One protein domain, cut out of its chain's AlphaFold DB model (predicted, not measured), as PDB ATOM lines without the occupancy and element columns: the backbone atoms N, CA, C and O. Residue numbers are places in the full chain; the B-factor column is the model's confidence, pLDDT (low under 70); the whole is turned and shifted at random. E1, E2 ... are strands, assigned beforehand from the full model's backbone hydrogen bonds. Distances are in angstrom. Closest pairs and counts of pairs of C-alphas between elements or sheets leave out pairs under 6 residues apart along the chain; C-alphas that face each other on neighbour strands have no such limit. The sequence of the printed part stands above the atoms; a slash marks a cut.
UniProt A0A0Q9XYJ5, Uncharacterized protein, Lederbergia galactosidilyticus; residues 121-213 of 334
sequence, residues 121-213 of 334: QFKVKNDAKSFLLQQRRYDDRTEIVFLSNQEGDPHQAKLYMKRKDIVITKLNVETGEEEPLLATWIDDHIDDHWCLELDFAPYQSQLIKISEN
ATOM      1  N   GLN A 121     206.648 199.840 199.735       90.50
ATOM      2  CA  GLN A 121     207.210 200.777 198.765       90.50
ATOM      3  C   GLN A 121     208.356 200.130 198.003       90.50
ATOM      4  O   GLN A 121     209.242 199.515 198.593       90.50
ATOM      5  N   PHE A 122     208.379 200.305 196.689       92.69
ATOM      6  CA  PHE A 122     209.443 199.791 195.835       92.69
ATOM      7  C   PHE A 122     210.218 200.953 195.219       92.69
ATOM      8  O   PHE A 122     209.633 201.814 194.565       92.69
ATOM      9  N   LYS A 123     211.537 200.984 195.424       92.00
ATOM     10  CA  LYS A 123     212.423 202.000 194.844       92.00
ATOM     11  C   LYS A 123     213.517 201.339 194.031       92.00
ATOM     12  O   LYS A 123     214.206 200.444 194.513       92.00
ATOM     13  N   VAL A 124     213.714 201.822 192.814       91.25
ATOM     14  CA  VAL A 124     214.777 201.360 191.922       91.25
ATOM     15  C   VAL A 124     215.920 202.361 191.976       91.25
ATOM     16  O   VAL A 124     215.704 203.572 192.027       91.25
ATOM     17  N   LYS A 125     217.161 201.879 191.960       88.00
ATOM     18  CA  LYS A 125     218.334 202.748 191.875       88.00
ATOM     19  C   LYS A 125     218.248 203.608 190.607       88.00
ATOM     20  O   LYS A 125     218.025 203.081 189.522       88.00
ATOM     21  N   ASN A 126     218.473 204.915 190.758       83.81
ATOM     22  CA  ASN A 126     218.353 205.933 189.702       83.81
ATOM     23  C   ASN A 126     216.925 206.155 189.163       83.81
ATOM     24  O   ASN A 126     216.787 206.695 188.069       83.81
ATOM     25  N   ASP A 127     215.884 205.734 189.893       80.25
ATOM     26  CA  ASP A 127     214.473 205.919 189.514       80.25
ATOM     27  C   ASP A 127     214.138 205.410 188.097       80.25
ATOM     28  O   ASP A 127     213.343 206.001 187.359       80.25
ATOM     29  N   ALA A 128     214.763 204.295 187.702       81.31
ATOM     30  CA  ALA A 128     214.498 203.660 186.418       81.31
ATOM     31  C   ALA A 128     213.028 203.208 186.331       81.31
ATOM     32  O   ALA A 128     212.507 202.559 187.240       81.31
ATOM     33  N   LYS A 129     212.356 203.535 185.220       82.00
ATOM     34  CA  LYS A 129     210.925 203.244 184.988       82.00
ATOM     35  C   LYS A 129     210.683 201.869 184.353       82.00
ATOM     36  O   LYS A 129     209.652 201.636 183.732       82.00
ATOM     37  N   SER A 130     211.636 200.968 184.542       85.69
ATOM     38  CA  SER A 130     211.774 199.685 183.856       85.69
ATOM     39  C   SER A 130     210.955 198.562 184.494       85.69
ATOM     40  O   SER A 130     211.073 197.417 184.079       85.69
ATOM     41  N   PHE A 131     210.169 198.836 185.539       92.38
ATOM     42  CA  PHE A 131     209.560 197.796 186.367       92.38
ATOM     43  C   PHE A 131     208.041 197.762 186.277       92.38
ATOM     44  O   PHE A 131     207.364 198.781 186.402       92.38
ATOM     45  N   LEU A 132     207.515 196.544 186.161       92.12
ATOM     46  CA  LEU A 132     206.130 196.231 186.482       92.12
ATOM     47  C   LEU A 132     206.063 195.735 187.930       92.12
ATOM     48  O   LEU A 132     206.798 194.817 188.303       92.12
ATOM     49  N   LEU A 133     205.162 196.322 188.716       92.12
ATOM     50  CA  LEU A 133     204.868 195.922 190.089       92.12
ATOM     51  C   LEU A 133     203.397 195.515 190.198       92.12
ATOM     52  O   LEU A 133     202.506 196.241 189.758       92.12
ATOM     53  N   GLN A 134     203.142 194.372 190.828       91.88
ATOM     54  CA  GLN A 134     201.802 193.951 191.210       91.88
ATOM     55  C   GLN A 134     201.798 193.435 192.646       91.88
ATOM     56  O   GLN A 134     202.539 192.522 192.991       91.88
ATOM     57  N   GLN A 135     200.906 193.985 193.461       90.44
ATOM     58  CA  GLN A 135     200.681 193.565 194.839       90.44
ATOM     59  C   GLN A 135     199.336 192.843 194.934       90.44
ATOM     60  O   GLN A 135     198.331 193.284 194.368       90.44
ATOM     61  N   ARG A 136     199.314 191.698 195.614       88.62
ATOM     62  CA  ARG A 136     198.107 190.912 195.868       88.62
ATOM     63  C   ARG A 136     198.083 190.438 197.305       88.62
ATOM     64  O   ARG A 136     198.940 189.667 197.723       88.62
ATOM     65  N   ARG A 137     197.018 190.799 198.010       86.25
ATOM     66  CA  ARG A 137     196.675 190.176 199.282       86.25
ATOM     67  C   ARG A 137     196.126 188.771 199.021       86.25
ATOM     68  O   ARG A 137     195.118 188.629 198.328       86.25
ATOM     69  N   TYR A 138     196.827 187.750 199.506       82.25
ATOM     70  CA  TYR A 138     196.442 186.347 199.340       82.25
ATOM     71  C   TYR A 138     195.396 185.947 200.386       82.25
ATOM     72  O   TYR A 138     194.360 185.377 200.046       82.25
ATOM     73  N   ASP A 139     195.637 186.335 201.637       83.25
ATOM     74  CA  ASP A 139     194.712 186.241 202.766       83.25
ATOM     75  C   ASP A 139     194.943 187.424 203.729       83.25
ATOM     76  O   ASP A 139     195.653 188.370 203.394       83.25
ATOM     77  N   ASP A 140     194.326 187.416 204.912       78.31
ATOM     78  CA  ASP A 140     194.430 188.536 205.858       78.31
ATOM     79  C   ASP A 140     195.845 188.757 206.430       78.31
ATOM     80  O   ASP A 140     196.082 189.810 207.013       78.31
ATOM     81  N   ARG A 141     196.776 187.807 206.264       84.62
ATOM     82  CA  ARG A 141     198.131 187.836 206.849       84.62
ATOM     83  C   ARG A 141     199.252 187.698 205.828       84.62
ATOM     84  O   ARG A 141     200.411 187.939 206.167       84.62
ATOM     85  N   THR A 142     198.928 187.283 204.609       89.06
ATOM     86  CA  THR A 142     199.895 187.039 203.544       89.06
ATOM     87  C   THR A 142     199.641 187.943 202.352       89.06
ATOM     88  O   THR A 142     198.547 188.020 201.786       89.06
ATOM     89  N   GLU A 143     200.720 188.569 201.906       91.75
ATOM     90  CA  GLU A 143     200.765 189.399 200.723       91.75
ATOM     91  C   GLU A 143     201.860 188.938 199.773       91.75
ATOM     92  O   GLU A 143     202.919 188.467 200.183       91.75
ATOM     93  N   ILE A 144     201.585 189.063 198.482       93.56
ATOM     94  CA  ILE A 144     202.484 188.669 197.413       93.56
ATOM     95  C   ILE A 144     202.769 189.894 196.553       93.56
ATOM     96  O   ILE A 144     201.852 190.558 196.068       93.56
ATOM     97  N   VAL A 145     204.051 190.162 196.346       95.12
ATOM     98  CA  VAL A 145     204.581 191.260 195.547       95.12
ATOM     99  C   VAL A 145     205.312 190.658 194.353       95.12
ATOM    100  O   VAL A 145     206.349 190.013 194.497       95.12
ATOM    101  N   PHE A 146     204.760 190.843 193.160       95.44
ATOM    102  CA  PHE A 146     205.393 190.473 191.904       95.44
ATOM    103  C   PHE A 146     206.116 191.680 191.318       95.44
ATOM    104  O   PHE A 146     205.512 192.733 191.112       95.44
ATOM    105  N   LEU A 147     207.400 191.506 191.035       95.50
ATOM    106  CA  LEU A 147     208.284 192.524 190.484       95.50
ATOM    107  C   LEU A 147     208.915 191.971 189.214       95.50
ATOM    108  O   LEU A 147     209.495 190.887 189.243       95.50
ATOM    109  N   SER A 148     208.842 192.707 188.110       94.62
ATOM    110  CA  SER A 148     209.470 192.288 186.856       94.62
ATOM    111  C   SER A 148     210.186 193.445 186.193       94.62
ATOM    112  O   SER A 148     209.546 194.424 185.804       94.62
ATOM    113  N   ASN A 149     211.491 193.280 185.997       94.44
ATOM    114  CA  ASN A 149     212.267 194.116 185.096       94.44
ATOM    115  C   ASN A 149     211.761 193.895 183.661       94.44
ATOM    116  O   ASN A 149     211.599 192.752 183.236       94.44
ATOM    117  N   GLN A 150     211.454 194.970 182.943       94.06
ATOM    118  CA  GLN A 150     210.934 194.978 181.572       94.06
ATOM    119  C   GLN A 150     212.008 195.367 180.549       94.06
ATOM    120  O   GLN A 150     211.706 195.482 179.363       94.06
ATOM    121  N   GLU A 151     213.248 195.586 180.987       91.19
ATOM    122  CA  GLU A 151     214.330 196.083 180.143       91.19
ATOM    123  C   GLU A 151     215.527 195.125 180.095       91.19
ATOM    124  O   GLU A 151     215.659 194.176 180.874       91.19
ATOM    125  N   GLY A 152     216.398 195.386 179.116       88.50
ATOM    126  CA  GLY A 152     217.593 194.599 178.824       88.50
ATOM    127  C   GLY A 152     218.778 194.858 179.755       88.50
ATOM    128  O   GLY A 152     219.792 194.175 179.622       88.50
ATOM    129  N   ASP A 153     218.659 195.809 180.681       90.31
ATOM    130  CA  ASP A 153     219.710 196.178 181.625       90.31
ATOM    131  C   ASP A 153     219.439 195.595 183.023       90.31
ATOM    132  O   ASP A 153     218.284 195.404 183.413       90.31
ATOM    133  N   PRO A 154     220.488 195.272 183.803       91.62
ATOM    134  CA  PRO A 154     220.330 194.865 185.190       91.62
ATOM    135  C   PRO A 154     220.027 196.063 186.099       91.62
ATOM    136  O   PRO A 154     220.574 197.153 185.926       91.62
ATOM    137  N   HIS A 155     219.230 195.835 187.142       92.94
ATOM    138  CA  HIS A 155     218.830 196.875 188.089       92.94
ATOM    139  C   HIS A 155     218.967 196.423 189.539       92.94
ATOM    140  O   HIS A 155     218.673 195.282 189.886       92.94
ATOM    141  N   GLN A 156     219.357 197.362 190.398       93.75
ATOM    142  CA  GLN A 156     219.296 197.199 191.849       93.75
ATOM    143  C   GLN A 156     218.081 197.950 192.372       93.75
ATOM    144  O   GLN A 156     217.846 199.098 191.984       93.75
ATOM    145  N   ALA A 157     217.334 197.328 193.269       94.88
ATOM    146  CA  ALA A 157     216.136 197.900 193.845       94.88
ATOM    147  C   ALA A 157     216.016 197.571 195.334       94.88
ATOM    148  O   ALA A 157     216.714 196.709 195.871       94.88
ATOM    149  N   LYS A 158     215.133 198.299 196.008       95.25
ATOM    150  CA  LYS A 158     214.830 198.146 197.425       95.25
ATOM    151  C   LYS A 158     213.326 198.066 197.610       95.25
ATOM    152  O   LYS A 158     212.592 198.900 197.080       95.25
ATOM    153  N   LEU A 159     212.891 197.065 198.362       95.06
ATOM    154  CA  LEU A 159     211.515 196.917 198.808       95.06
ATOM    155  C   LEU A 159     211.451 197.282 200.292       95.06
ATOM    156  O   LEU A 159     212.142 196.677 201.111       95.06
ATOM    157  N   TYR A 160     210.644 198.280 200.623       92.88
ATOM    158  CA  TYR A 160     210.421 198.771 201.974       92.88
ATOM    159  C   TYR A 160     209.069 198.282 202.474       92.88
ATOM    160  O   TYR A 160     208.091 198.358 201.733       92.88
ATOM    161  N   MET A 161     209.007 197.781 203.706       92.19
ATOM    162  CA  MET A 161     207.783 197.236 204.301       92.19
ATOM    163  C   MET A 161     207.584 197.782 205.715       92.19
ATOM    164  O   MET A 161     208.387 197.511 206.610       92.19
ATOM    165  N   LYS A 162     206.492 198.515 205.934       88.50
ATOM    166  CA  LYS A 162     206.123 199.141 207.215       88.50
ATOM    167  C   LYS A 162     205.276 198.198 208.065       88.50
ATOM    168  O   LYS A 162     204.115 198.465 208.363       88.50
ATOM    169  N   ARG A 163     205.836 197.036 208.401       84.44
ATOM    170  CA  ARG A 163     205.164 196.007 209.209       84.44
ATOM    171  C   ARG A 163     206.123 195.439 210.241       84.44
ATOM    172  O   ARG A 163     207.296 195.219 209.947       84.44
ATOM    173  N   LYS A 164     205.620 195.190 211.447       81.25
ATOM    174  CA  LYS A 164     206.370 194.483 212.492       81.25
ATOM    175  C   LYS A 164     206.170 192.982 212.327       81.25
ATOM    176  O   LYS A 164     205.149 192.563 211.794       81.25
ATOM    177  N   ASP A 165     207.160 192.210 212.761       85.06
ATOM    178  CA  ASP A 165     207.069 190.752 212.871       85.06
ATOM    179  C   ASP A 165     206.624 190.062 211.572       85.06
ATOM    180  O   ASP A 165     205.607 189.376 211.532       85.06
ATOM    181  N   ILE A 166     207.387 190.239 210.490       89.81
ATOM    182  CA  ILE A 166     207.121 189.601 209.192       89.81
ATOM    183  C   ILE A 166     208.196 188.580 208.824       89.81
ATOM    184  O   ILE A 166     209.360 188.710 209.197       89.81
ATOM    185  N   VAL A 167     207.796 187.584 208.040       91.31
ATOM    186  CA  VAL A 167     208.676 186.659 207.325       91.31
ATOM    187  C   VAL A 167     208.592 186.979 205.840       91.31
ATOM    188  O   VAL A 167     207.499 187.144 205.291       91.31
ATOM    189  N   ILE A 168     209.753 187.061 205.197       93.88
ATOM    190  CA  ILE A 168     209.880 187.392 203.782       93.88
ATOM    191  C   ILE A 168     210.500 186.192 203.073       93.88
ATOM    192  O   ILE A 168     211.600 185.762 203.420       93.88
ATOM    193  N   THR A 169     209.806 185.656 202.074       94.62
ATOM    194  CA  THR A 169     210.307 184.567 201.231       94.62
ATOM    195  C   THR A 169     210.217 184.941 199.756       94.62
ATOM    196  O   THR A 169     209.362 185.718 199.331       94.62
ATOM    197  N   LYS A 170     211.121 184.398 198.948       95.19
ATOM    198  CA  LYS A 170     211.046 184.398 197.492       95.19
ATOM    199  C   LYS A 170     210.363 183.115 197.050       95.19
ATOM    200  O   LYS A 170     210.828 182.034 197.395       95.19
ATOM    201  N   LEU A 171     209.293 183.230 196.274       93.06
ATOM    202  CA  LEU A 171     208.630 182.083 195.667       93.06
ATOM    203  C   LEU A 171     209.223 181.825 194.280       93.06
ATOM    204  O   LEU A 171     209.206 182.701 193.411       93.06
ATOM    205  N   ASN A 172     209.728 180.615 194.070       87.75
ATOM    206  CA  ASN A 172     210.106 180.126 192.754       87.75
ATOM    207  C   ASN A 172     208.843 179.633 192.033       87.75
ATOM    208  O   ASN A 172     208.159 178.733 192.517       87.75
ATOM    209  N   VAL A 173     208.497 180.238 190.895       82.81
ATOM    210  CA  VAL A 173     207.254 179.907 190.179       82.81
ATOM    211  C   VAL A 173     207.368 178.617 189.368       82.81
ATOM    212  O   VAL A 173     206.353 177.993 189.068       82.81
ATOM    213  N   GLU A 174     208.587 178.198 189.034       79.88
ATOM    214  CA  GLU A 174     208.876 176.979 188.291       79.88
ATOM    215  C   GLU A 174     208.866 175.736 189.189       79.88
ATOM    216  O   GLU A 174     208.363 174.688 188.781       79.88
ATOM    217  N   THR A 175     209.416 175.840 190.402       86.56
ATOM    218  CA  THR A 175     209.534 174.715 191.345       86.56
ATOM    219  C   THR A 175     208.474 174.739 192.443       86.56
ATOM    220  O   THR A 175     208.170 173.697 193.021       86.56
ATOM    221  N   GLY A 176     207.893 175.907 192.731       85.75
ATOM    222  CA  GLY A 176     207.007 176.124 193.877       85.75
ATOM    223  C   GLY A 176     207.741 176.221 195.218       85.75
ATOM    224  O   GLY A 176     207.087 176.289 196.256       85.75
ATOM    225  N   GLU A 177     209.075 176.207 195.219       88.44
ATOM    226  CA  GLU A 177     209.879 176.300 196.437       88.44
ATOM    227  C   GLU A 177     209.923 177.739 196.970       88.44
ATOM    228  O   GLU A 177     209.929 178.708 196.207       88.44
ATOM    229  N   GLU A 178     209.972 177.872 198.296       91.19
ATOM    230  CA  GLU A 178     210.126 179.153 198.986       91.19
ATOM    231  C   GLU A 178     211.532 179.262 199.582       91.19
ATOM    232  O   GLU A 178     211.962 178.404 200.352       91.19
ATOM    233  N   GLU A 179     212.236 180.343 199.250       91.25
ATOM    234  CA  GLU A 179     213.555 180.669 199.791       91.25
ATOM    235  C   GLU A 179     213.435 181.856 200.760       91.25
ATOM    236  O   GLU A 179     212.928 182.907 200.362       91.25
ATOM    237  N   PRO A 180     213.871 181.749 202.027       91.00
ATOM    238  CA  PRO A 180     213.839 182.879 202.949       91.00
ATOM    239  C   PRO A 180     214.771 184.000 202.484       91.00
ATOM    240  O   PRO A 180     215.918 183.763 202.109       91.00
ATOM    241  N   LEU A 181     214.284 185.238 202.547       91.38
ATOM    242  CA  LEU A 181     215.060 186.429 202.227       91.38
ATOM    243  C   LEU A 181     215.383 187.224 203.490       91.38
ATOM    244  O   LEU A 181     214.563 187.360 204.397       91.38
ATOM    245  N   LEU A 182     216.582 187.800 203.517       88.00
ATOM    246  CA  LEU A 182     217.028 188.666 204.602       88.00
ATOM    247  C   LEU A 182     216.691 190.118 204.272       88.00
ATOM    248  O   LEU A 182     217.164 190.659 203.271       88.00
ATOM    249  N   ALA A 183     215.922 190.753 205.149       89.69
ATOM    250  CA  ALA A 183     215.712 192.192 205.146       89.69
ATOM    251  C   ALA A 183     216.382 192.825 206.368       89.69
ATOM    252  O   ALA A 183     216.547 192.193 207.411       89.69
ATOM    253  N   THR A 184     216.750 194.094 206.241       90.94
ATOM    254  CA  THR A 184     217.343 194.884 207.320       90.94
ATOM    255  C   THR A 184     216.264 195.740 207.963       90.94
ATOM    256  O   THR A 184     215.556 196.456 207.256       90.94
ATOM    257  N   TRP A 185     216.139 195.690 209.288       89.00
ATOM    258  CA  TRP A 185     215.281 196.617 210.029       89.00
ATOM    259  C   TRP A 185     215.940 197.995 210.108       89.00
ATOM    260  O   TRP A 185     217.112 198.100 210.480       89.00
ATOM    261  N   ILE A 186     215.195 199.041 209.759       87.56
ATOM    262  CA  ILE A 186     215.616 200.439 209.836       87.56
ATOM    263  C   ILE A 186     214.705 201.139 210.851       87.56
ATOM    264  O   ILE A 186     213.504 201.266 210.628       87.56
ATOM    265  N   ASP A 187     215.296 201.569 211.969       83.19
ATOM    266  CA  ASP A 187     214.666 202.421 212.986       83.19
ATOM    267  C   ASP A 187     215.013 203.876 212.655       83.19
ATOM    268  O   ASP A 187     216.152 204.306 212.852       83.19
ATOM    269  N   ASP A 188     214.056 204.597 212.070       74.62
ATOM    270  CA  ASP A 188     214.220 206.004 211.676       74.62
ATOM    271  C   ASP A 188     213.480 206.960 212.632       74.62
ATOM    272  O   ASP A 188     213.280 208.130 212.312       74.62
ATOM    273  N   HIS A 189     213.027 206.476 213.802       62.78
ATOM    274  CA  HIS A 189     212.241 207.187 214.834       62.78
ATOM    275  C   HIS A 189     210.915 207.842 214.376       62.78
ATOM    276  O   HIS A 189     210.081 208.203 215.209       62.78
ATOM    277  N   ILE A 190     210.717 208.009 213.070       66.38
ATOM    278  CA  ILE A 190     209.571 208.622 212.399       66.38
ATOM    279  C   ILE A 190     208.753 207.539 211.685       66.38
ATOM    280  O   ILE A 190     207.528 207.638 211.661       66.38
ATOM    281  N   ASP A 191     209.407 206.515 211.126       74.56
ATOM    282  CA  ASP A 191     208.748 205.467 210.342       74.56
ATOM    283  C   ASP A 191     209.598 204.186 210.282       74.56
ATOM    284  O   ASP A 191     210.430 204.016 209.388       74.56
ATOM    285  N   ASP A 192     209.436 203.299 211.264       84.50
ATOM    286  CA  ASP A 192     210.205 202.053 211.319       84.50
ATOM    287  C   ASP A 192     209.776 201.083 210.211       84.50
ATOM    288  O   ASP A 192     208.586 200.813 210.020       84.50
ATOM    289  N   HIS A 193     210.745 200.502 209.504       90.75
ATOM    290  CA  HIS A 193     210.445 199.633 208.370       90.75
ATOM    291  C   HIS A 193     211.538 198.599 208.085       90.75
ATOM    292  O   HIS A 193     212.716 198.781 208.391       90.75
ATOM    293  N   TRP A 194     211.152 197.511 207.422       91.88
ATOM    294  CA  TRP A 194     212.089 196.563 206.819       91.88
ATOM    295  C   TRP A 194     212.536 197.048 205.443       91.88
ATOM    296  O   TRP A 194     211.726 197.557 204.674       91.88
ATOM    297  N   CYS A 195     213.804 196.829 205.103       93.75
ATOM    298  CA  CYS A 195     214.380 197.076 203.787       93.75
ATOM    299  C   CYS A 195     214.975 195.782 203.223       93.75
ATOM    300  O   CYS A 195     215.958 195.257 203.750       93.75
ATOM    301  N   LEU A 196     214.411 195.295 202.122       95.31
ATOM    302  CA  LEU A 196     214.910 194.157 201.357       95.31
ATOM    303  C   LEU A 196     215.630 194.658 200.102       95.31
ATOM    304  O   LEU A 196     215.034 195.349 199.276       95.31
ATOM    305  N   GLU A 197     216.902 194.298 199.948       95.12
ATOM    306  CA  GLU A 197     217.666 194.595 198.734       95.12
ATOM    307  C   GLU A 197     217.446 193.508 197.680       95.12
ATOM    308  O   GLU A 197     217.526 192.315 197.974       95.12
ATOM    309  N   LEU A 198     217.171 193.931 196.447       94.75
ATOM    310  CA  LEU A 198     216.859 193.058 195.324       94.75
ATOM    311  C   LEU A 198     217.732 193.427 194.123       94.75
ATOM    312  O   LEU A 198     217.775 194.584 193.708       94.75
ATOM    313  N   ASP A 199     218.377 192.429 193.527       94.12
ATOM    314  CA  ASP A 199     219.092 192.564 192.260       94.12
ATOM    315  C   ASP A 199     218.298 191.851 191.157       94.12
ATOM    316  O   ASP A 199     217.885 190.702 191.323       94.12
ATOM    317  N   PHE A 200     218.086 192.532 190.033       93.75
ATOM    318  CA  PHE A 200     217.373 192.013 188.870       93.75
ATOM    319  C   PHE A 200     218.307 191.930 187.670       93.75
ATOM    320  O   PHE A 200     218.899 192.927 187.259       93.75
ATOM    321  N   ALA A 201     218.395 190.746 187.071       93.12
ATOM    322  CA  ALA A 201     218.953 190.570 185.739       93.12
ATOM    323  C   ALA A 201     218.004 191.155 184.664       93.12
ATOM    324  O   ALA A 201     216.826 191.421 184.952       93.12
ATOM    325  N   PRO A 202     218.490 191.352 183.425       93.00
ATOM    326  CA  PRO A 202     217.649 191.721 182.289       93.00
ATOM    327  C   PRO A 202     216.410 190.830 182.181       93.00
ATOM    328  O   PRO A 202     216.529 189.604 182.232       93.00
ATOM    329  N   TYR A 203     215.231 191.442 182.063       92.06
ATOM    330  CA  TYR A 203     213.929 190.758 181.970       92.06
ATOM    331  C   TYR A 203     213.582 189.795 183.122       92.06
ATOM    332  O   TYR A 203     212.647 188.999 183.014       92.06
ATOM    333  N   GLN A 204     214.321 189.831 184.235       93.56
ATOM    334  CA  GLN A 204     214.056 188.955 185.369       93.56
ATOM    335  C   GLN A 204     212.792 189.386 186.109       93.56
ATOM    336  O   GLN A 204     212.551 190.577 186.329       93.56
ATOM    337  N   SER A 205     212.039 188.396 186.583       94.31
ATOM    338  CA  SER A 205     210.977 188.598 187.558       94.31
ATOM    339  C   SER A 205     211.293 187.921 188.890       94.31
ATOM    340  O   SER A 205     212.060 186.957 188.959       94.31
ATOM    341  N   GLN A 206     210.738 188.470 189.965       95.06
ATOM    342  CA  GLN A 206     210.795 187.913 191.307       95.06
ATOM    343  C   GLN A 206     209.415 188.011 191.952       95.06
ATOM    344  O   GLN A 206     208.717 189.018 191.815       95.06
ATOM    345  N   LEU A 207     209.037 186.957 192.665       95.94
ATOM    346  CA  LEU A 207     207.793 186.883 193.410       95.94
ATOM    347  C   LEU A 207     208.137 186.816 194.895       95.94
ATOM    348  O   LEU A 207     208.731 185.845 195.357       95.94
ATOM    349  N   ILE A 208     207.816 187.878 195.625       96.31
ATOM    350  CA  ILE A 208     208.141 188.031 197.041       96.31
ATOM    351  C   ILE A 208     206.867 187.818 197.846       96.31
ATOM    352  O   ILE A 208     205.861 188.484 197.613       96.31
ATOM    353  N   LYS A 209     206.901 186.892 198.793       94.31
ATOM    354  CA  LYS A 209     205.816 186.617 199.729       94.31
ATOM    355  C   LYS A 209     206.184 187.202 201.086       94.31
ATOM    356  O   LYS A 209     207.267 186.957 201.610       94.31
ATOM    357  N   ILE A 210     205.264 187.970 201.650       93.81
ATOM    358  CA  ILE A 210     205.389 188.626 202.949       93.81
ATOM    359  C   ILE A 210     204.263 188.083 203.815       93.81
ATOM    360  O   ILE A 210     203.097 188.176 203.438       93.81
ATOM    361  N   SER A 211     204.596 187.469 204.945       91.81
ATOM    362  CA  SER A 211     203.610 186.894 205.869       91.81
ATOM    363  C   SER A 211     203.876 187.348 207.295       91.81
ATOM    364  O   SER A 211     205.034 187.497 207.674       91.81
ATOM    365  N   GLU A 212     202.832 187.540 208.098       89.12
ATOM    366  CA  GLU A 212     202.997 187.746 209.543       89.12
ATOM    367  C   GLU A 212     203.712 186.543 210.179       89.12
ATOM    368  O   GLU A 212     203.354 185.382 209.944       89.12
ATOM    369  N   ASN A 213     204.737 186.817 210.982       79.75
ATOM    370  CA  ASN A 213     205.518 185.806 211.672       79.75
ATOM    371  C   ASN A 213     204.686 185.208 212.810       79.75
ATOM    372  O   ASN A 213     204.176 185.936 213.658       79.75
TER     373      ASN A 213
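This is residues 121 to 213 of the 334 residues of an uncharacterized protein of Lederbergia galactosidilyticus (UniProt A0A0Q9XYJ5). Two strongly twisted sheets stand face to face as a sandwich, a layer of five strands, E2, E3, E9, E5 and E6, against a layer of four, E1, E4, E8 and E7, the second only just strongly twisted. The chain changes from one layer to the other five times, and the turns of the hairpins E5 and E6, and E7 and E8, hold the two C-alphas that are farthest apart. The printed part has 93 residues with nine named strands, E1 to E9 in order along the chain, and no named helix. The class is all strand; the sheets run E2 - E3 - E9 - E5 - E6 and E1 - E4 - E8 - E7, both antiparallel throughout. The whole is compact, with a radius of gyration of the C-alphas of 13.3 A and spans of 36 by 33 by 20 A.

Start in the larger sheet with E2, residues 131 to 137, and find its first C-alpha at (209.560, 197.796, 186.367); E2 is 19.8 A long from first to last C-alpha. Next come E3, residues 142 to 149, 23.3 A, and E9, residues 205 to 212, 23.4 A, which ends at C-alpha 212 at (202.997, 187.746, 209.543). E5, residues 166 to 171, measures 15.5 A, and E6, residues 178 to 180, measures 6.6 A. Now turn to the smaller sheet: E1, residues 121 to 124, begins at C-alpha 121 at (207.210, 200.777, 198.765) and measures 10.2 A. E4 takes residues 155 to 161, 19.6 A, E8 takes residues 193 to 200, 22.1 A, and E7 takes residues 184 to 186, 6.3 A.

Look first at E2 and E3, a hairpin of antiparallel strands at 168 degrees, where N 134 and O 146 are 2.9 A apart, within hydrogen-bond range. On the other side of E3 is E9, antiparallel at 161 degrees, with N 145 and O 208 at 2.8 A. E9 and E5 are antiparallel at 151 degrees, with N 169 and O 209 at 2.9 A. E5 and E6 form a hairpin at 134 degrees, with N 170 and O 179 at 2.7 A; E2 and E6 are the edge strands. In the other sheet, edge strand E1 is antiparallel to E4 at 165 degrees, with N 123 and O 158 at 2.9 A. E4 and E8 are antiparallel at 158 degrees; find N 157 and O 198 at 2.8 A. E7, the other edge strand, forms a hairpin with E8 at 136 degrees, with N 195 and O 184 at 2.8 A. Between the two sheets, 23 pairs of C-alphas lie within 10 A; the parts that face each other are 10.3 A centre to centre, with their best planes 12 degrees apart and their strands at 19 degrees. The closest C-alphas of E3 and E8 are those of Asn 149 and Phe 200, 6.7 A apart. E8 and E9 meet only through their link, while E1 and E2 are only just apart, with a closest distance of 8.3 A between their C-alphas.

The two C-alphas farthest apart, those of Glu 174, between E5 and E6, and His 189, between E7 and E8, are 40.4 A apart. From C-alpha 121 to C-alpha 213 it is 19.8 A. The printed part has no cut and no long link; the tight ones include E6 to E7, with 3 residues between them, which passes from the larger sheet to the smaller. In this predicted model the mean pLDDT of the printed part is 89.3, and residues 189 to 190, in the link from E7 to E8, are under 70.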